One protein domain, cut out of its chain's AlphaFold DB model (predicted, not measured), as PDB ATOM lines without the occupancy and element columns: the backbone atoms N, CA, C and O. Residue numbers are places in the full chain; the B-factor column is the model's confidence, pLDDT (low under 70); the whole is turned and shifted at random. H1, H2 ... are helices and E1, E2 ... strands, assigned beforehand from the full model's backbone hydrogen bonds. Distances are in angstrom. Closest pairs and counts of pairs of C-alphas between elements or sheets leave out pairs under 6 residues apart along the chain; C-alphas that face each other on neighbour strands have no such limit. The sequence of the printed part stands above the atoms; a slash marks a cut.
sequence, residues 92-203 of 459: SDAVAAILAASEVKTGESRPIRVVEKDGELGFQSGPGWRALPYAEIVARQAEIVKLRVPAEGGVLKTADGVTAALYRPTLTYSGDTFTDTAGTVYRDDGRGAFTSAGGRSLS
ATOM      1  N   SER A  92      26.030  -5.423 -10.337       91.88
ATOM      2  CA  SER A  92      24.864  -4.579 -10.625       91.88
ATOM      3  C   SER A  92      25.008  -3.804 -11.934       91.88
ATOM      4  O   SER A  92      24.051  -3.727 -12.702       91.88
ATOM      5  N   ASP A  93      26.204  -3.282 -12.215       91.50
ATOM      6  CA  ASP A  93      26.472  -2.569 -13.468       91.50
ATOM      7  C   ASP A  93      26.426  -3.530 -14.663       91.50
ATOM      8  O   ASP A  93      25.857  -3.201 -15.702       91.50
ATOM      9  N   ALA A  94      26.974  -4.739 -14.498       93.50
ATOM     10  CA  ALA A  94      26.934  -5.789 -15.507       93.50
ATOM     11  C   ALA A  94      25.491  -6.212 -15.821       93.50
ATOM     12  O   ALA A  94      25.106  -6.249 -16.986       93.50
ATOM     13  N   VAL A  95      24.658  -6.441 -14.797       93.94
ATOM     14  CA  VAL A  95      23.228  -6.752 -14.968       93.94
ATOM     15  C   VAL A  95      22.515  -5.643 -15.744       93.94
ATOM     16  O   VAL A  95      21.802  -5.929 -16.707       93.94
ATOM     17  N   ALA A  96      22.730  -4.379 -15.371       90.69
ATOM     18  CA  ALA A  96      22.128  -3.242 -16.061       90.69
ATOM     19  C   ALA A  96      22.583  -3.146 -17.530       90.69
ATOM     20  O   ALA A  96      21.763  -2.892 -18.416       90.69
ATOM     21  N   ALA A  97      23.868  -3.390 -17.801       90.81
ATOM     22  CA  ALA A  97      24.427  -3.379 -19.148       90.81
ATOM     23  C   ALA A  97      23.889  -4.529 -20.016       90.81
ATOM     24  O   ALA A  97      23.500  -4.291 -21.159       90.81
ATOM     25  N   ILE A  98      23.807  -5.749 -19.470       92.56
ATOM     26  CA  ILE A  98      23.234  -6.918 -20.153       92.56
ATOM     27  C   ILE A  98      21.772  -6.647 -20.514       92.56
ATOM     28  O   ILE A  98      21.382  -6.836 -21.665       92.56
ATOM     29  N   LEU A  99      20.968  -6.152 -19.565       90.50
ATOM     30  CA  LEU A  99      19.564  -5.820 -19.814       90.50
ATOM     31  C   LEU A  99      19.426  -4.786 -20.934       90.50
ATOM     32  O   LEU A  99      18.670  -5.010 -21.878       90.50
ATOM     33  N   ALA A 100      20.208  -3.705 -20.879       85.00
ATOM     34  CA  ALA A 100      20.185  -2.656 -21.893       85.00
ATOM     35  C   ALA A 100      20.622  -3.147 -23.288       85.00
ATOM     36  O   ALA A 100      20.118  -2.643 -24.294       85.00
ATOM     37  N   ALA A 101      21.546  -4.112 -23.355       87.56
ATOM     38  CA  ALA A 101      22.014  -4.721 -24.601       87.56
ATOM     39  C   ALA A 101      21.051  -5.790 -25.153       87.56
ATOM     40  O   ALA A 101      21.035  -6.042 -26.355       87.56
ATOM     41  N   SER A 102      20.222  -6.389 -24.296       88.88
ATOM     42  CA  SER A 102      19.266  -7.447 -24.650       88.88
ATOM     43  C   SER A 102      17.930  -6.940 -25.210       88.88
ATOM     44  O   SER A 102      16.947  -7.665 -25.262       88.88
ATOM     45  N   GLU A 103      17.851  -5.683 -25.633       86.50
ATOM     46  CA  GLU A 103      16.634  -5.097 -26.196       86.50
ATOM     47  C   GLU A 103      16.670  -5.155 -27.731       86.50
ATOM     48  O   GLU A 103      17.495  -4.494 -28.361       86.50
ATOM     49  N   VAL A 104      15.735  -5.876 -28.358       85.62
ATOM     50  CA  VAL A 104      15.628  -5.958 -29.827       85.62
ATOM     51  C   VAL A 104      14.471  -5.101 -30.329       85.62
ATOM     52  O   VAL A 104      13.372  -5.143 -29.777       85.62
ATOM     53  N   LYS A 105      14.702  -4.336 -31.402       87.69
ATOM     54  CA  LYS A 105      13.657  -3.573 -32.098       87.69
ATOM     55  C   LYS A 105      12.691  -4.545 -32.784       87.69
ATOM     56  O   LYS A 105      13.091  -5.249 -33.705       87.69
ATOM     57  N   THR A 106      11.426  -4.557 -32.374       81.31
ATOM     58  CA  THR A 106      10.399  -5.468 -32.925       81.31
ATOM     59  C   THR A 106       9.257  -4.746 -33.643       81.31
ATOM     60  O   THR A 106       8.322  -5.398 -34.094       81.31
ATOM     61  N   GLY A 107       9.291  -3.414 -33.733       75.19
ATOM     62  CA  GLY A 107       8.260  -2.613 -34.400       75.19
ATOM     63  C   GLY A 107       8.829  -1.529 -35.314       75.19
ATOM     64  O   GLY A 107       9.993  -1.135 -35.191       75.19
ATOM     65  N   GLU A 108       7.987  -1.031 -36.220       82.56
ATOM     66  CA  GLU A 108       8.305   0.135 -37.046       82.56
ATOM     67  C   GLU A 108       8.482   1.390 -36.185       82.56
ATOM     68  O   GLU A 108       7.862   1.544 -35.129       82.56
ATOM     69  N   SER A 109       9.348   2.292 -36.647       87.88
ATOM     70  CA  SER A 109       9.509   3.599 -36.020       87.88
ATOM     71  C   SER A 109       8.243   4.424 -36.263       87.88
ATOM     72  O   SER A 109       7.875   4.668 -37.408       87.88
ATOM     73  N   ARG A 110       7.580   4.859 -35.192       88.06
ATOM     74  CA  ARG A 110       6.375   5.695 -35.245       88.06
ATOM     75  C   ARG A 110       6.703   7.125 -34.830       88.06
ATOM     76  O   ARG A 110       7.524   7.299 -33.928       88.06
ATOM     77  N   PRO A 111       6.078   8.143 -35.441       88.00
ATOM     78  CA  PRO A 111       6.259   9.523 -35.013       88.00
ATOM     79  C   PRO A 111       5.783   9.699 -33.567       88.00
ATOM     80  O   PRO A 111       4.720   9.205 -33.190       88.00
ATOM     81  N   ILE A 112       6.570  10.415 -32.768       88.50
ATOM     82  CA  ILE A 112       6.277  10.725 -31.367       88.50
ATOM     83  C   ILE A 112       6.308  12.232 -31.125       88.50
ATOM     84  O   ILE A 112       6.889  13.001 -31.887       88.50
ATOM     85  N   ARG A 113       5.702  12.656 -30.015       88.62
ATOM     86  CA  ARG A 113       5.969  13.964 -29.411       88.62
ATOM     87  C   ARG A 113       6.657  13.739 -28.078       88.62
ATOM     88  O   ARG A 113       6.107  13.038 -27.224       88.62
ATOM     89  N   VAL A 114       7.839  14.326 -27.917       88.50
ATOM     90  CA  VAL A 114       8.525  14.353 -26.625       88.50
ATOM     91  C   VAL A 114       7.785  15.340 -25.731       88.50
ATOM     92  O   VAL A 114       7.519  16.480 -26.124       88.50
ATOM     93  N   VAL A 115       7.401  14.873 -24.553       90.31
ATOM     94  CA  VAL A 115       6.635  15.645 -23.583       90.31
ATOM     95  C   VAL A 115       7.351  15.676 -22.238       90.31
ATOM     96  O   VAL A 115       8.139  14.784 -21.938       90.31
ATOM     97  N   GLU A 116       7.064  16.695 -21.437       89.75
ATOM     98  CA  GLU A 116       7.625  16.897 -20.104       89.75
ATOM     99  C   GLU A 116       6.521  17.178 -19.077       89.75
ATOM    100  O   GLU A 116       5.589  17.942 -19.354       89.75
ATOM    101  N   LYS A 117       6.638  16.585 -17.887       86.81
ATOM    102  CA  LYS A 117       5.787  16.871 -16.728       86.81
ATOM    103  C   LYS A 117       6.612  16.760 -15.449       86.81
ATOM    104  O   LYS A 117       7.268  15.750 -15.240       86.81
ATOM    105  N   ASP A 118       6.600  17.806 -14.621       82.75
ATOM    106  CA  ASP A 118       7.324  17.855 -13.338       82.75
ATOM    107  C   ASP A 118       8.827  17.486 -13.443       82.75
ATOM    108  O   ASP A 118       9.428  16.971 -12.505       82.75
ATOM    109  N   GLY A 119       9.444  17.767 -14.601       81.06
ATOM    110  CA  GLY A 119      10.844  17.449 -14.911       81.06
ATOM    111  C   GLY A 119      11.086  16.046 -15.487       81.06
ATOM    112  O   GLY A 119      12.202  15.757 -15.920       81.06
ATOM    113  N   GLU A 120      10.066  15.187 -15.551       83.69
ATOM    114  CA  GLU A 120      10.142  13.876 -16.199       83.69
ATOM    115  C   GLU A 120       9.816  13.975 -17.692       83.69
ATOM    116  O   GLU A 120       8.859  14.637 -18.097       83.69
ATOM    117  N   LEU A 121      10.610  13.291 -18.519       87.38
ATOM    118  CA  LEU A 121      10.404  13.194 -19.962       87.38
ATOM    119  C   LEU A 121       9.561  11.963 -20.304       87.38
ATOM    120  O   LEU A 121       9.683  10.911 -19.684       87.38
ATOM    121  N   GLY A 122       8.749  12.064 -21.351       86.12
ATOM    122  CA  GLY A 122       7.944  10.958 -21.854       86.12
ATOM    123  C   GLY A 122       7.701  11.045 -23.355       86.12
ATOM    124  O   GLY A 122       7.997  12.047 -24.012       86.12
ATOM    125  N   PHE A 123       7.113   9.985 -23.900       84.94
ATOM    126  CA  PHE A 123       6.569   9.978 -25.252       84.94
ATOM    127  C   PHE A 123       5.055  10.001 -25.139       84.94
ATOM    128  O   PHE A 123       4.482   9.097 -24.546       84.94
ATOM    129  N   GLN A 124       4.447  11.058 -25.679       71.00
ATOM    130  CA  GLN A 124       3.008  11.225 -25.872       71.00
ATOM    131  C   GLN A 124       2.125  10.706 -24.716       71.00
ATOM    132  O   GLN A 124       1.705   9.551 -24.711       71.00
ATOM    133  N   SER A 125       1.747  11.572 -23.770       65.00
ATOM    134  CA  SER A 125       0.721  11.205 -22.784       65.00
ATOM    135  C   SER A 125      -0.120  12.388 -22.294       65.00
ATOM    136  O   SER A 125       0.329  13.523 -22.334       65.00
ATOM    137  N   GLY A 126      -1.359  12.038 -21.919       64.31
ATOM    138  CA  GLY A 126      -2.517  12.737 -21.328       64.31
ATOM    139  C   GLY A 126      -2.505  14.210 -20.858       64.31
ATOM    140  O   GLY A 126      -1.571  14.977 -21.068       64.31
ATOM    141  N   PRO A 127      -3.595  14.641 -20.190       65.50
ATOM    142  CA  PRO A 127      -3.708  15.989 -19.634       65.50
ATOM    143  C   PRO A 127      -2.574  16.285 -18.634       65.50
ATOM    144  O   PRO A 127      -2.301  15.475 -17.746       65.50
ATOM    145  N   GLY A 128      -1.931  17.449 -18.761       75.69
ATOM    146  CA  GLY A 128      -0.879  17.917 -17.843       75.69
ATOM    147  C   GLY A 128       0.567  17.722 -18.313       75.69
ATOM    148  O   GLY A 128       1.478  18.080 -17.578       75.69
ATOM    149  N   TRP A 129       0.789  17.194 -19.518       84.31
ATOM    150  CA  TRP A 129       2.113  17.095 -20.138       84.31
ATOM    151  C   TRP A 129       2.356  18.243 -21.132       84.31
ATOM    152  O   TRP A 129       1.510  18.527 -21.983       84.31
ATOM    153  N   ARG A 130       3.520  18.903 -21.055       88.38
ATOM    154  CA  ARG A 130       3.941  19.967 -21.984       88.38
ATOM    155  C   ARG A 130       4.727  19.362 -23.145       88.38
ATOM    156  O   ARG A 130       5.711  18.670 -22.919       88.38
ATOM    157  N   ALA A 131       4.333  19.636 -24.388       87.56
ATOM    158  CA  ALA A 131       5.120  19.231 -25.555       87.56
ATOM    159  C   ALA A 131       6.373  20.104 -25.700       87.56
ATOM    160  O   ALA A 131       6.277  21.333 -25.662       87.56
ATOM    161  N   LEU A 132       7.531  19.471 -25.886       88.56
ATOM    162  CA  LEU A 132       8.797  20.176 -26.067       88.56
ATOM    163  C   LEU A 132       8.922  20.694 -27.511       88.56
ATOM    164  O   LEU A 132       8.714  19.925 -28.456       88.56
ATOM    165  N   PRO A 133       9.265  21.977 -27.720       89.81
ATOM    166  CA  PRO A 133       9.584  22.491 -29.044       89.81
ATOM    167  C   PRO A 133      10.915  21.913 -29.547       89.81
ATOM    168  O   PRO A 133      11.777  21.510 -28.766       89.81
ATOM    169  N   TYR A 134      11.115  21.927 -30.866       86.62
ATOM    170  CA  TYR A 134      12.293  21.327 -31.507       86.62
ATOM    171  C   TYR A 134      13.630  21.834 -30.938       86.62
ATOM    172  O   TYR A 134      14.542  21.043 -30.717       86.62
ATOM    173  N   ALA A 135      13.736  23.129 -30.627       88.75
ATOM    174  CA  ALA A 135      14.945  23.704 -30.032       88.75
ATOM    175  C   ALA A 135      15.295  23.083 -28.663       88.75
ATOM    176  O   ALA A 135      16.466  22.832 -28.386       88.75
ATOM    177  N   GLU A 136      14.291  22.786 -27.829       89.81
ATOM    178  CA  GLU A 136      14.494  22.126 -26.532       89.81
ATOM    179  C   GLU A 136      14.834  20.638 -26.704       89.81
ATOM    180  O   GLU A 136      15.656  20.111 -25.958       89.81
ATOM    181  N   ILE A 137      14.273  19.974 -27.724       87.75
ATOM    182  CA  ILE A 137      14.627  18.589 -28.079       87.75
ATOM    183  C   ILE A 137      16.107  18.503 -28.467       87.75
ATOM    184  O   ILE A 137      16.837  17.681 -27.920       87.75
ATOM    185  N   VAL A 138      16.573  19.398 -29.344       88.06
ATOM    186  CA  VAL A 138      17.982  19.447 -29.765       88.06
ATOM    187  C   VAL A 138      18.903  19.763 -28.582       88.06
ATOM    188  O   VAL A 138      19.938  19.116 -28.425       88.06
ATOM    189  N   ALA A 139      18.521  20.707 -27.715       91.00
ATOM    190  CA  ALA A 139      19.304  21.056 -26.529       91.00
ATOM    191  C   ALA A 139      19.412  19.899 -25.516       91.00
ATOM    192  O   ALA A 139      20.425  19.776 -24.830       91.00
ATOM    193  N   ARG A 140      18.392  19.035 -25.441       90.88
ATOM    194  CA  ARG A 140      18.303  17.907 -24.496       90.88
ATOM    195  C   ARG A 140      18.449  16.543 -25.172       90.88
ATOM    196  O   ARG A 140      18.059  15.523 -24.602       90.88
ATOM    197  N   GLN A 141      19.059  16.492 -26.358       87.25
ATOM    198  CA  GLN A 141      19.161  15.268 -27.161       87.25
ATOM    199  C   GLN A 141      19.751  14.096 -26.364       87.25
ATOM    200  O   GLN A 141      19.246  12.979 -26.442       87.25
ATOM    201  N   ALA A 142      20.783  14.355 -25.553       85.56
ATOM    202  CA  ALA A 142      21.460  13.341 -24.743       85.56
ATOM    203  C   ALA A 142      20.568  12.713 -23.652       85.56
ATOM    204  O   ALA A 142      20.792  11.560 -23.277       85.56
ATOM    205  N   GLU A 143      19.577  13.447 -23.144       88.19
ATOM    206  CA  GLU A 143      18.576  12.937 -22.197       88.19
ATOM    207  C   GLU A 143      17.496  12.142 -22.941       88.19
ATOM    208  O   GLU A 143      17.148  11.031 -22.543       88.19
ATOM    209  N   ILE A 144      17.024  12.671 -24.074       88.56
ATOM    210  CA  ILE A 144      15.921  12.101 -24.859       88.56
ATOM    211  C   ILE A 144      16.285  10.735 -25.454       88.56
ATOM    212  O   ILE A 144      15.487   9.802 -25.374       88.56
ATOM    213  N   VAL A 145      17.498  10.558 -25.986       88.38
ATOM    214  CA  VAL A 145      17.940   9.254 -26.532       88.38
ATOM    215  C   VAL A 145      18.149   8.181 -25.454       88.38
ATOM    216  O   VAL A 145      18.161   6.984 -25.750       88.38
ATOM    217  N   LYS A 146      18.299   8.584 -24.186       86.50
ATOM    218  CA  LYS A 146      18.371   7.663 -23.040       86.50
ATOM    219  C   LYS A 146      16.993   7.296 -22.499       86.50
ATOM    220  O   LYS A 146      16.904   6.367 -21.697       86.50
ATOM    221  N   LEU A 147      15.935   7.975 -22.942       87.38
ATOM    222  CA  LEU A 147      14.592   7.753 -22.438       87.38
ATOM    223  C   LEU A 147      14.122   6.315 -22.711       87.38
ATOM    224  O   LEU A 147      14.359   5.732 -23.775       87.38
ATOM    225  N   ARG A 148      13.469   5.735 -21.707       86.38
ATOM    226  CA  ARG A 148      12.905   4.383 -21.714       86.38
ATOM    227  C   ARG A 148      11.458   4.505 -21.244       86.38
ATOM    228  O   ARG A 148      11.223   4.616 -20.047       86.38
ATOM    229  N   VAL A 149      10.502   4.541 -22.176       87.25
ATOM    230  CA  VAL A 149       9.073   4.697 -21.841       87.25
ATOM    231  C   VAL A 149       8.396   3.326 -21.854       87.25
ATOM    232  O   VAL A 149       8.353   2.704 -22.920       87.25
ATOM    233  N   PRO A 150       7.881   2.827 -20.714       84.75
ATOM    234  CA  PRO A 150       7.153   1.562 -20.671       84.75
ATOM    235  C   PRO A 150       5.956   1.576 -21.628       84.75
ATOM    236  O   PRO A 150       5.184   2.534 -21.652       84.75
ATOM    237  N   ALA A 151       5.799   0.514 -22.413       84.25
ATOM    238  CA  ALA A 151       4.680   0.329 -23.325       84.25
ATOM    239  C   ALA A 151       4.195  -1.124 -23.277       84.25
ATOM    240  O   ALA A 151       4.858  -2.007 -22.731       84.25
ATOM    241  N   GLU A 152       3.027  -1.392 -23.855       81.88
ATOM    242  CA  GLU A 152       2.485  -2.746 -23.884       81.88
ATOM    243  C   GLU A 152       3.451  -3.708 -24.596       81.88
ATOM    244  O   GLU A 152       3.803  -3.542 -25.768       81.88
ATOM    245  N   GLY A 153       3.924  -4.708 -23.853       77.19
ATOM    246  CA  GLY A 153       4.841  -5.723 -24.357       77.19
ATOM    247  C   GLY A 153       6.281  -5.258 -24.588       77.19
ATOM    248  O   GLY A 153       6.995  -5.980 -25.275       77.19
ATOM    249  N   GLY A 154       6.726  -4.106 -24.064       85.06
ATOM    250  CA  GLY A 154       8.127  -3.679 -24.172       85.06
ATOM    251  C   GLY A 154       8.402  -2.244 -23.717       85.06
ATOM    252  O   GLY A 154       7.715  -1.689 -22.865       85.06
ATOM    253  N   VAL A 155       9.432  -1.632 -24.301       87.44
ATOM    254  CA  VAL A 155       9.842  -0.251 -24.015       87.44
ATOM    255  C   VAL A 155       9.945   0.529 -25.321       87.44
ATOM    256  O   VAL A 155      10.538   0.062 -26.293       87.44
ATOM    257  N   LEU A 156       9.374   1.731 -25.360       87.81
ATOM    258  CA  LEU A 156       9.559   2.666 -26.465       87.81
ATOM    259  C   LEU A 156      10.876   3.423 -26.292       87.81
ATOM    260  O   LEU A 156      11.173   3.948 -25.217       87.81
ATOM    261  N   LYS A 157      11.653   3.487 -27.376       89.62
ATOM    262  CA  LYS A 157      12.944   4.185 -27.450       89.62
ATOM    263  C   LYS A 157      13.024   5.004 -28.729       89.62
ATOM    264  O   LYS A 157      12.556   4.556 -29.776       89.62
ATOM    265  N   THR A 158      13.679   6.155 -28.651       88.94
ATOM    266  CA  THR A 158      13.959   7.037 -29.790       88.94
ATOM    267  C   THR A 158      15.465   7.160 -30.017       88.94
ATOM    268  O   THR A 158      16.241   7.093 -29.065       88.94
ATOM    269  N   ALA A 159      15.877   7.321 -31.274       86.19
ATOM    270  CA  ALA A 159      17.263   7.630 -31.644       86.19
ATOM    271  C   ALA A 159      17.435   9.089 -32.107       86.19
ATOM    272  O   ALA A 159      18.541   9.620 -32.092       86.19
ATOM    273  N   ASP A 160      16.339   9.729 -32.513       85.44
ATOM    274  CA  ASP A 160      16.302  11.024 -33.195       85.44
ATOM    275  C   ASP A 160      15.445  12.069 -32.453       85.44
ATOM    276  O   ASP A 160      15.490  13.243 -32.801       85.44
ATOM    277  N   GLY A 161      14.688  11.672 -31.425       84.88
ATOM    278  CA  GLY A 161      13.746  12.534 -30.706       84.88
ATOM    279  C   GLY A 161      12.449  12.819 -31.471       84.88
ATOM    280  O   GLY A 161      11.622  13.595 -30.997       84.88
ATOM    281  N   VAL A 162      12.250  12.198 -32.638       86.75
ATOM    282  CA  VAL A 162      11.110  12.444 -33.540       86.75
ATOM    283  C   VAL A 162      10.320  11.166 -33.789       86.75
ATOM    284  O   VAL A 162       9.095  11.197 -33.904       86.75
ATOM    285  N   THR A 163      11.001  10.024 -33.829       89.69
ATOM    286  CA  THR A 163      10.395   8.710 -33.982       89.69
ATOM    287  C   THR A 163      10.793   7.789 -32.836       89.69
ATOM    288  O   THR A 163      11.917   7.829 -32.339       89.69
ATOM    289  N   ALA A 164       9.877   6.933 -32.393       89.88
ATOM    290  CA  ALA A 164      10.180   5.873 -31.440       89.88
ATOM    291  C   ALA A 164       9.804   4.513 -32.007       89.88
ATOM    292  O   ALA A 164       8.810   4.369 -32.715       89.88
ATOM    293  N   ALA A 165      10.591   3.503 -31.662       90.12
ATOM    294  CA  ALA A 165      10.282   2.116 -31.961       90.12
ATOM    295  C   ALA A 165      10.087   1.327 -30.666       90.12
ATOM    296  O   ALA A 165      10.661   1.667 -29.627       90.12
ATOM    297  N   LEU A 166       9.287   0.264 -30.749       89.06
ATOM    298  CA  LEU A 166       9.113  -0.687 -29.658       89.06
ATOM    299  C   LEU A 166      10.305  -1.645 -29.616       89.06
ATOM    300  O   LEU A 166      10.633  -2.286 -30.620       89.06
ATOM    301  N   TYR A 167      10.914  -1.748 -28.442       89.12
ATOM    302  CA  TYR A 167      11.952  -2.715 -28.135       89.12
ATOM    303  C   TYR A 167      11.422  -3.740 -27.142       89.12
ATOM    304  O   TYR A 167      10.796  -3.380 -26.143       89.12
ATOM    305  N   ARG A 168      11.687  -5.018 -27.413       88.81
ATOM    306  CA  ARG A 168      11.357  -6.118 -26.508       88.81
ATOM    307  C   ARG A 168      12.623  -6.667 -25.862       88.81
ATOM    308  O   ARG A 168      13.605  -6.871 -26.582       88.81
ATOM    309  N   PRO A 169      12.612  -6.915 -24.543       87.12
ATOM    310  CA  PRO A 169      13.712  -7.608 -23.892       87.12
ATOM    311  C   PRO A 169      13.766  -9.056 -24.391       87.12
ATOM    312  O   PRO A 169      12.756  -9.761 -24.400       87.12
ATOM    313  N   THR A 170      14.942  -9.503 -24.818       90.81
ATOM    314  CA  THR A 170      15.239 -10.907 -25.135       90.81
ATOM    315  C   THR A 170      15.760 -11.666 -23.923       90.81
ATOM    316  O   THR A 170      15.768 -12.896 -23.937       90.81
ATOM    317  N   LEU A 171      16.154 -10.944 -22.871       92.94
ATOM    318  CA  LEU A 171      16.540 -11.481 -21.576       92.94
ATOM    319  C   LEU A 171      15.705 -10.839 -20.470       92.94
ATOM    320  O   LEU A 171      15.464  -9.633 -20.460       92.94
ATOM    321  N   THR A 172      15.313 -11.651 -19.498       92.06
ATOM    322  CA  THR A 172      14.690 -11.190 -18.254       92.06
ATOM    323  C   THR A 172      15.585 -11.553 -17.081       92.06
ATOM    324  O   THR A 172      16.173 -12.632 -17.073       92.06
ATOM    325  N   TYR A 173      15.711 -10.652 -16.107       93.12
ATOM    326  CA  TYR A 173      16.506 -10.877 -14.902       93.12
ATOM    327  C   TYR A 173      15.583 -11.019 -13.694       93.12
ATOM    328  O   TYR A 173      14.825 -10.101 -13.379       93.12
ATOM    329  N   SER A 174      15.628 -12.172 -13.033       93.12
ATOM    330  CA  SER A 174      14.847 -12.453 -11.827       93.12
ATOM    331  C   SER A 174      15.567 -13.475 -10.954       93.12
ATOM    332  O   SER A 174      16.177 -14.416 -11.464       93.12
ATOM    333  N   GLY A 175      15.516 -13.286  -9.632       87.69
ATOM    334  CA  GLY A 175      16.117 -14.217  -8.671       87.69
ATOM    335  C   GLY A 175      17.613 -14.468  -8.896       87.69
ATOM    336  O   GLY A 175      18.060 -15.599  -8.755       87.69
ATOM    337  N   ASP A 176      18.362 -13.432  -9.293       92.44
ATOM    338  CA  ASP A 176      19.791 -13.496  -9.640       92.44
ATOM    339  C   ASP A 176      20.145 -14.403 -10.834       92.44
ATOM    340  O   ASP A 176      21.250 -14.930 -10.951       92.44
ATOM    341  N   THR A 177      19.200 -14.579 -11.757       95.00
ATOM    342  CA  THR A 177      19.409 -15.339 -12.991       95.00
ATOM    343  C   THR A 177      18.859 -14.586 -14.188       95.00
ATOM    344  O   THR A 177      17.873 -13.854 -14.074       95.00
ATOM    345  N   PHE A 178      19.489 -14.778 -15.345       96.12
ATOM    346  CA  PHE A 178      18.929 -14.347 -16.621       96.12
ATOM    347  C   PHE A 178      18.203 -15.507 -17.288       96.12
ATOM    348  O   PHE A 178      18.699 -16.630 -17.274       96.12
ATOM    349  N   THR A 179      17.051 -15.244 -17.892       95.44
ATOM    350  CA  THR A 179      16.326 -16.221 -18.713       95.44
ATOM    351  C   THR A 179      16.041 -15.625 -20.084       95.44
ATOM    352  O   THR A 179      15.505 -14.515 -20.169       95.44
ATOM    353  N   ASP A 180      16.431 -16.340 -21.141       94.00
ATOM    354  CA  ASP A 180      16.154 -15.940 -22.523       94.00
ATOM    355  C   ASP A 180      14.758 -16.360 -22.999       94.00
ATOM    356  O   ASP A 180      14.037 -17.106 -22.334       94.00
ATOM    357  N   THR A 181      14.361 -15.878 -24.178       89.38
ATOM    358  CA  THR A 181      13.061 -16.200 -24.787       89.38
ATOM    359  C   THR A 181      12.883 -17.681 -25.133       89.38
ATOM    360  O   THR A 181      11.749 -18.114 -25.322       89.38
ATOM    361  N   ALA A 182      13.968 -18.459 -25.206       89.69
ATOM    362  CA  ALA A 182      13.936 -19.904 -25.411       89.69
ATOM    363  C   ALA A 182      13.856 -20.693 -24.086       89.69
ATOM    364  O   ALA A 182      13.752 -21.917 -24.110       89.69
ATOM    365  N   GLY A 183      13.884 -20.008 -22.936       91.56
ATOM    366  CA  GLY A 183      13.861 -20.611 -21.603       91.56
ATOM    367  C   GLY A 183      15.237 -21.026 -21.071       91.56
ATOM    368  O   GLY A 183      15.314 -21.676 -20.028       91.56
ATOM    369  N   THR A 184      16.334 -20.665 -21.745       94.69
ATOM    370  CA  THR A 184      17.691 -20.931 -21.250       94.69
ATOM    371  C   THR A 184      17.981 -20.042 -20.052       94.69
ATOM    372  O   THR A 184      17.889 -18.817 -20.142       94.69
ATOM    373  N   VAL A 185      18.390 -20.659 -18.943       95.69
ATOM    374  CA  VAL A 185      18.753 -19.953 -17.710       95.69
ATOM    375  C   VAL A 185      20.268 -19.783 -17.622       95.69
ATOM    376  O   VAL A 185      21.014 -20.761 -17.711       95.69
ATOM    377  N   TYR A 186      20.707 -18.552 -17.386       96.75
ATOM    378  CA  TYR A 186      22.091 -18.171 -17.129       96.75
ATOM    379  C   TYR A 186      22.232 -17.810 -15.651       96.75
ATOM    380  O   TYR A 186      21.460 -17.007 -15.118       96.75
ATOM    381  N   ARG A 187      23.213 -18.417 -14.984       95.88
ATOM    382  CA  ARG A 187      23.475 -18.240 -13.552       95.88
ATOM    383  C   ARG A 187      24.891 -17.744 -13.336       95.88
ATOM    384  O   ARG A 187      25.751 -17.976 -14.177       95.88
ATOM    385  N   ASP A 188      25.102 -17.079 -12.211       95.19
ATOM    386  CA  ASP A 188      26.437 -16.724 -11.740       95.19
ATOM    387  C   ASP A 188      27.323 -17.981 -11.669       95.19
ATOM    388  O   ASP A 188      26.961 -18.967 -11.023       95.19
ATOM    389  N   ASP A 189      28.454 -17.957 -12.370       92.44
ATOM    390  CA  ASP A 189      29.433 -19.046 -12.394       92.44
ATOM    391  C   ASP A 189      30.456 -18.980 -11.245       92.44
ATOM    392  O   ASP A 189      31.358 -19.815 -11.160       92.44
ATOM    393  N   GLY A 190      30.336 -17.986 -10.361       92.06
ATOM    394  CA  GLY A 190      31.272 -17.707  -9.274       92.06
ATOM    395  C   GLY A 190      32.587 -17.074  -9.738       92.06
ATOM    396  O   GLY A 190      33.438 -16.761  -8.906       92.06
ATOM    397  N   ARG A 191      32.768 -16.869 -11.046       91.31
ATOM    398  CA  ARG A 191      33.976 -16.313 -11.675       91.31
ATOM    399  C   ARG A 191      33.733 -14.963 -12.341       91.31
ATOM    400  O   ARG A 191      34.640 -14.419 -12.968       91.31
ATOM    401  N   GLY A 192      32.552 -14.389 -12.131       94.00
ATOM    402  CA  GLY A 192      32.226 -13.045 -12.579       94.00
ATOM    403  C   GLY A 192      31.424 -12.993 -13.873       94.00
ATOM    404  O   GLY A 192      31.408 -11.935 -14.495       94.00
ATOM    405  N   ALA A 193      30.767 -14.077 -14.289       95.06
ATOM    406  CA  ALA A 193      29.904 -14.070 -15.465       95.06
ATOM    407  C   ALA A 193      28.594 -14.838 -15.237       95.06
ATOM    408  O   ALA A 193      28.486 -15.721 -14.387       95.06
ATOM    409  N   PHE A 194      27.572 -14.501 -16.030       96.06
ATOM    410  CA  PHE A 194      26.353 -15.302 -16.110       96.06
ATOM    411  C   PHE A 194      26.506 -16.345 -17.210       96.06
ATOM    412  O   PHE A 194      26.555 -15.997 -18.391       96.06
ATOM    413  N   THR A 195      26.528 -17.619 -16.835       95.94
ATOM    414  CA  THR A 195      26.788 -18.737 -17.741       95.94
ATOM    415  C   THR A 195      25.618 -19.722 -17.717       95.94
ATOM    416  O   THR A 195      25.030 -20.026 -16.677       95.94
ATOM    417  N   SER A 196      25.222 -20.186 -18.899       96.12
ATOM    418  CA  SER A 196      24.199 -21.223 -19.071       96.12
ATOM    419  C   SER A 196      24.781 -22.624 -18.870       96.12
ATOM    420  O   SER A 196      25.986 -22.834 -18.999       96.12
ATOM    421  N   ALA A 197      23.924 -23.624 -18.648       91.94
ATOM    422  CA  ALA A 197      24.356 -25.023 -18.533       91.94
ATOM    423  C   ALA A 197      25.093 -25.551 -19.786       91.94
ATOM    424  O   ALA A 197      25.883 -26.483 -19.687       91.94
ATOM    425  N   GLY A 198      24.859 -24.944 -20.957       89.81
ATOM    426  CA  GLY A 198      25.550 -25.262 -22.211       89.81
ATOM    427  C   GLY A 198      26.876 -24.520 -22.421       89.81
ATOM    428  O   GLY A 198      27.410 -24.568 -23.525       89.81
ATOM    429  N   GLY A 199      27.377 -23.790 -21.419       90.50
ATOM    430  CA  GLY A 199      28.664 -23.085 -21.479       90.50
ATOM    431  C   GLY A 199      28.646 -21.750 -22.231       90.50
ATOM    432  O   GLY A 199      29.703 -21.182 -22.484       90.50
ATOM    433  N   ARG A 200      27.469 -21.223 -22.599       93.25
ATOM    434  CA  ARG A 200      27.358 -19.867 -23.166       93.25
ATOM    435  C   ARG A 200      27.309 -18.839 -22.044       93.25
ATOM    436  O   ARG A 200      26.422 -18.949 -21.192       93.25
ATOM    437  N   SER A 201      28.200 -17.853 -22.089       93.06
ATOM    438  CA  SER A 201      28.273 -16.749 -21.124       93.06
ATOM    439  C   SER A 201      27.721 -15.444 -21.699       93.06
ATOM    440  O   SER A 201      27.872 -15.163 -22.889       93.06
ATOM    441  N   LEU A 202      27.077 -14.650 -20.845       93.19
ATOM    442  CA  LEU A 202      26.624 -13.297 -21.158       93.19
ATOM    443  C   LEU A 202      27.742 -12.287 -20.881       93.19
ATOM    444  O   LEU A 202      28.472 -12.418 -19.900       93.19
ATOM    445  N   SER A 203      27.819 -11.255 -21.721       91.88
ATOM    446  CA  SER A 203      28.771 -10.151 -21.590       91.88
ATOM    447  C   SER A 203      28.033  -8.814 -21.448       91.88
ATOM    448  O   SER A 203      27.013  -8.623 -22.117       91.88
TER     449      SER A 203
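What this domain is: This is residues 92 to 203 of the 459 residues of the protein "Maltose/maltodextrin transport system permease protein" of Nonomuraea endophytica (UniProt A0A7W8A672). The domain is a loose rod of two lobes joined through E1 and the long strand E6: one lobe is the four-stranded sheet E7 to E10 with H1 over one face, the other holds the hairpins E4-E5 and E2-E3 with H2 and H3 toward the far end. E6 runs on into E7 from one sheet into the next. The printed part has 112 residues with three named helices and ten named strands, in the order H1 E1 E2 E3 H2 H3 E4 E5 E6 E7 E8 E9 E10. The antiparallel sheets have the orders E1 E6 E5 E4, E7 E8 E9 E10 and E2 E3; the class is mixed, helices and strands. The radius of gyration of the C-alphas is 17.2 A and the spans are 50 by 25 by 23 A.

Where its parts are: H1, residues 92 to 101, is 14.3 A long and begins at C-alpha 92 (24.864, -4.579, -10.625). E1 is residues 103 to 105, E2 114 to 117 and E3 120 to 123. H2 is residues 134 to 139 and H3 141 to 144. E4 is residues 149 to 151, and E5, 154 to 158, is 13.4 A long. E6, residues 163 to 169, is 19.5 A long from C-alpha 163 (10.395, 8.710, -33.982). E7 is residues 171 to 174, E8 177 to 180, E9 185 to 188 and E10 194 to 196, with C-alpha 196 at (24.199, -21.223, -19.071).

How they stand to each other: H1 is on the sheet E7 E8 E9 E10, two layers with the helix on one face, at a height over the sheet of 9.1 A. It runs along the strands, at 4 degrees to E8 on the local plane; its closest C-alphas to E7 are Leu 99 and Leu 171, 6.7 A apart. In E1 and E6, N 104 and O 168 are 2.9 A apart. E4 E5 E6 and E7 E8 E9 E10 are meanders, each strand the antiparallel neighbour of the one before. Within hydrogen-bond range are N 167 and O 155 of E6 and E5, 2.8 A, N 156 and O 149 of E5 and E4, 2.8 A, N 172 and O 179 of E7 and E8, 2.9 A, N 186 and O 178 of E9 and E8, 2.8 A, and N 195 and O 187 of E10 and E9, 2.8 A. E6 bends at 58 degrees as it runs on into E7. In the hairpin E2 and E3, N 122 and O 115 are 2.8 A apart. The closest C-alphas of E3 and E4 are those of Gly 122 and Val 149, 6.4 A apart. H2 and H3 are close but not clearly touching, Ile 137 and Ile 144 having C-alphas 7.4 A apart. H1 is apart from H2 and H3. In H1 and H2 every O i to N i+4 pair is within hydrogen-bond range; H3 is too short for such a pair.

The domain as a whole: The two C-alphas farthest apart, those of Ala 135 and Ala 197, are 50.9 A from each other. The printed part has no cut and no long link. The mean pLDDT of the printed part is 88.3, and residues 125 to 127 are under 70.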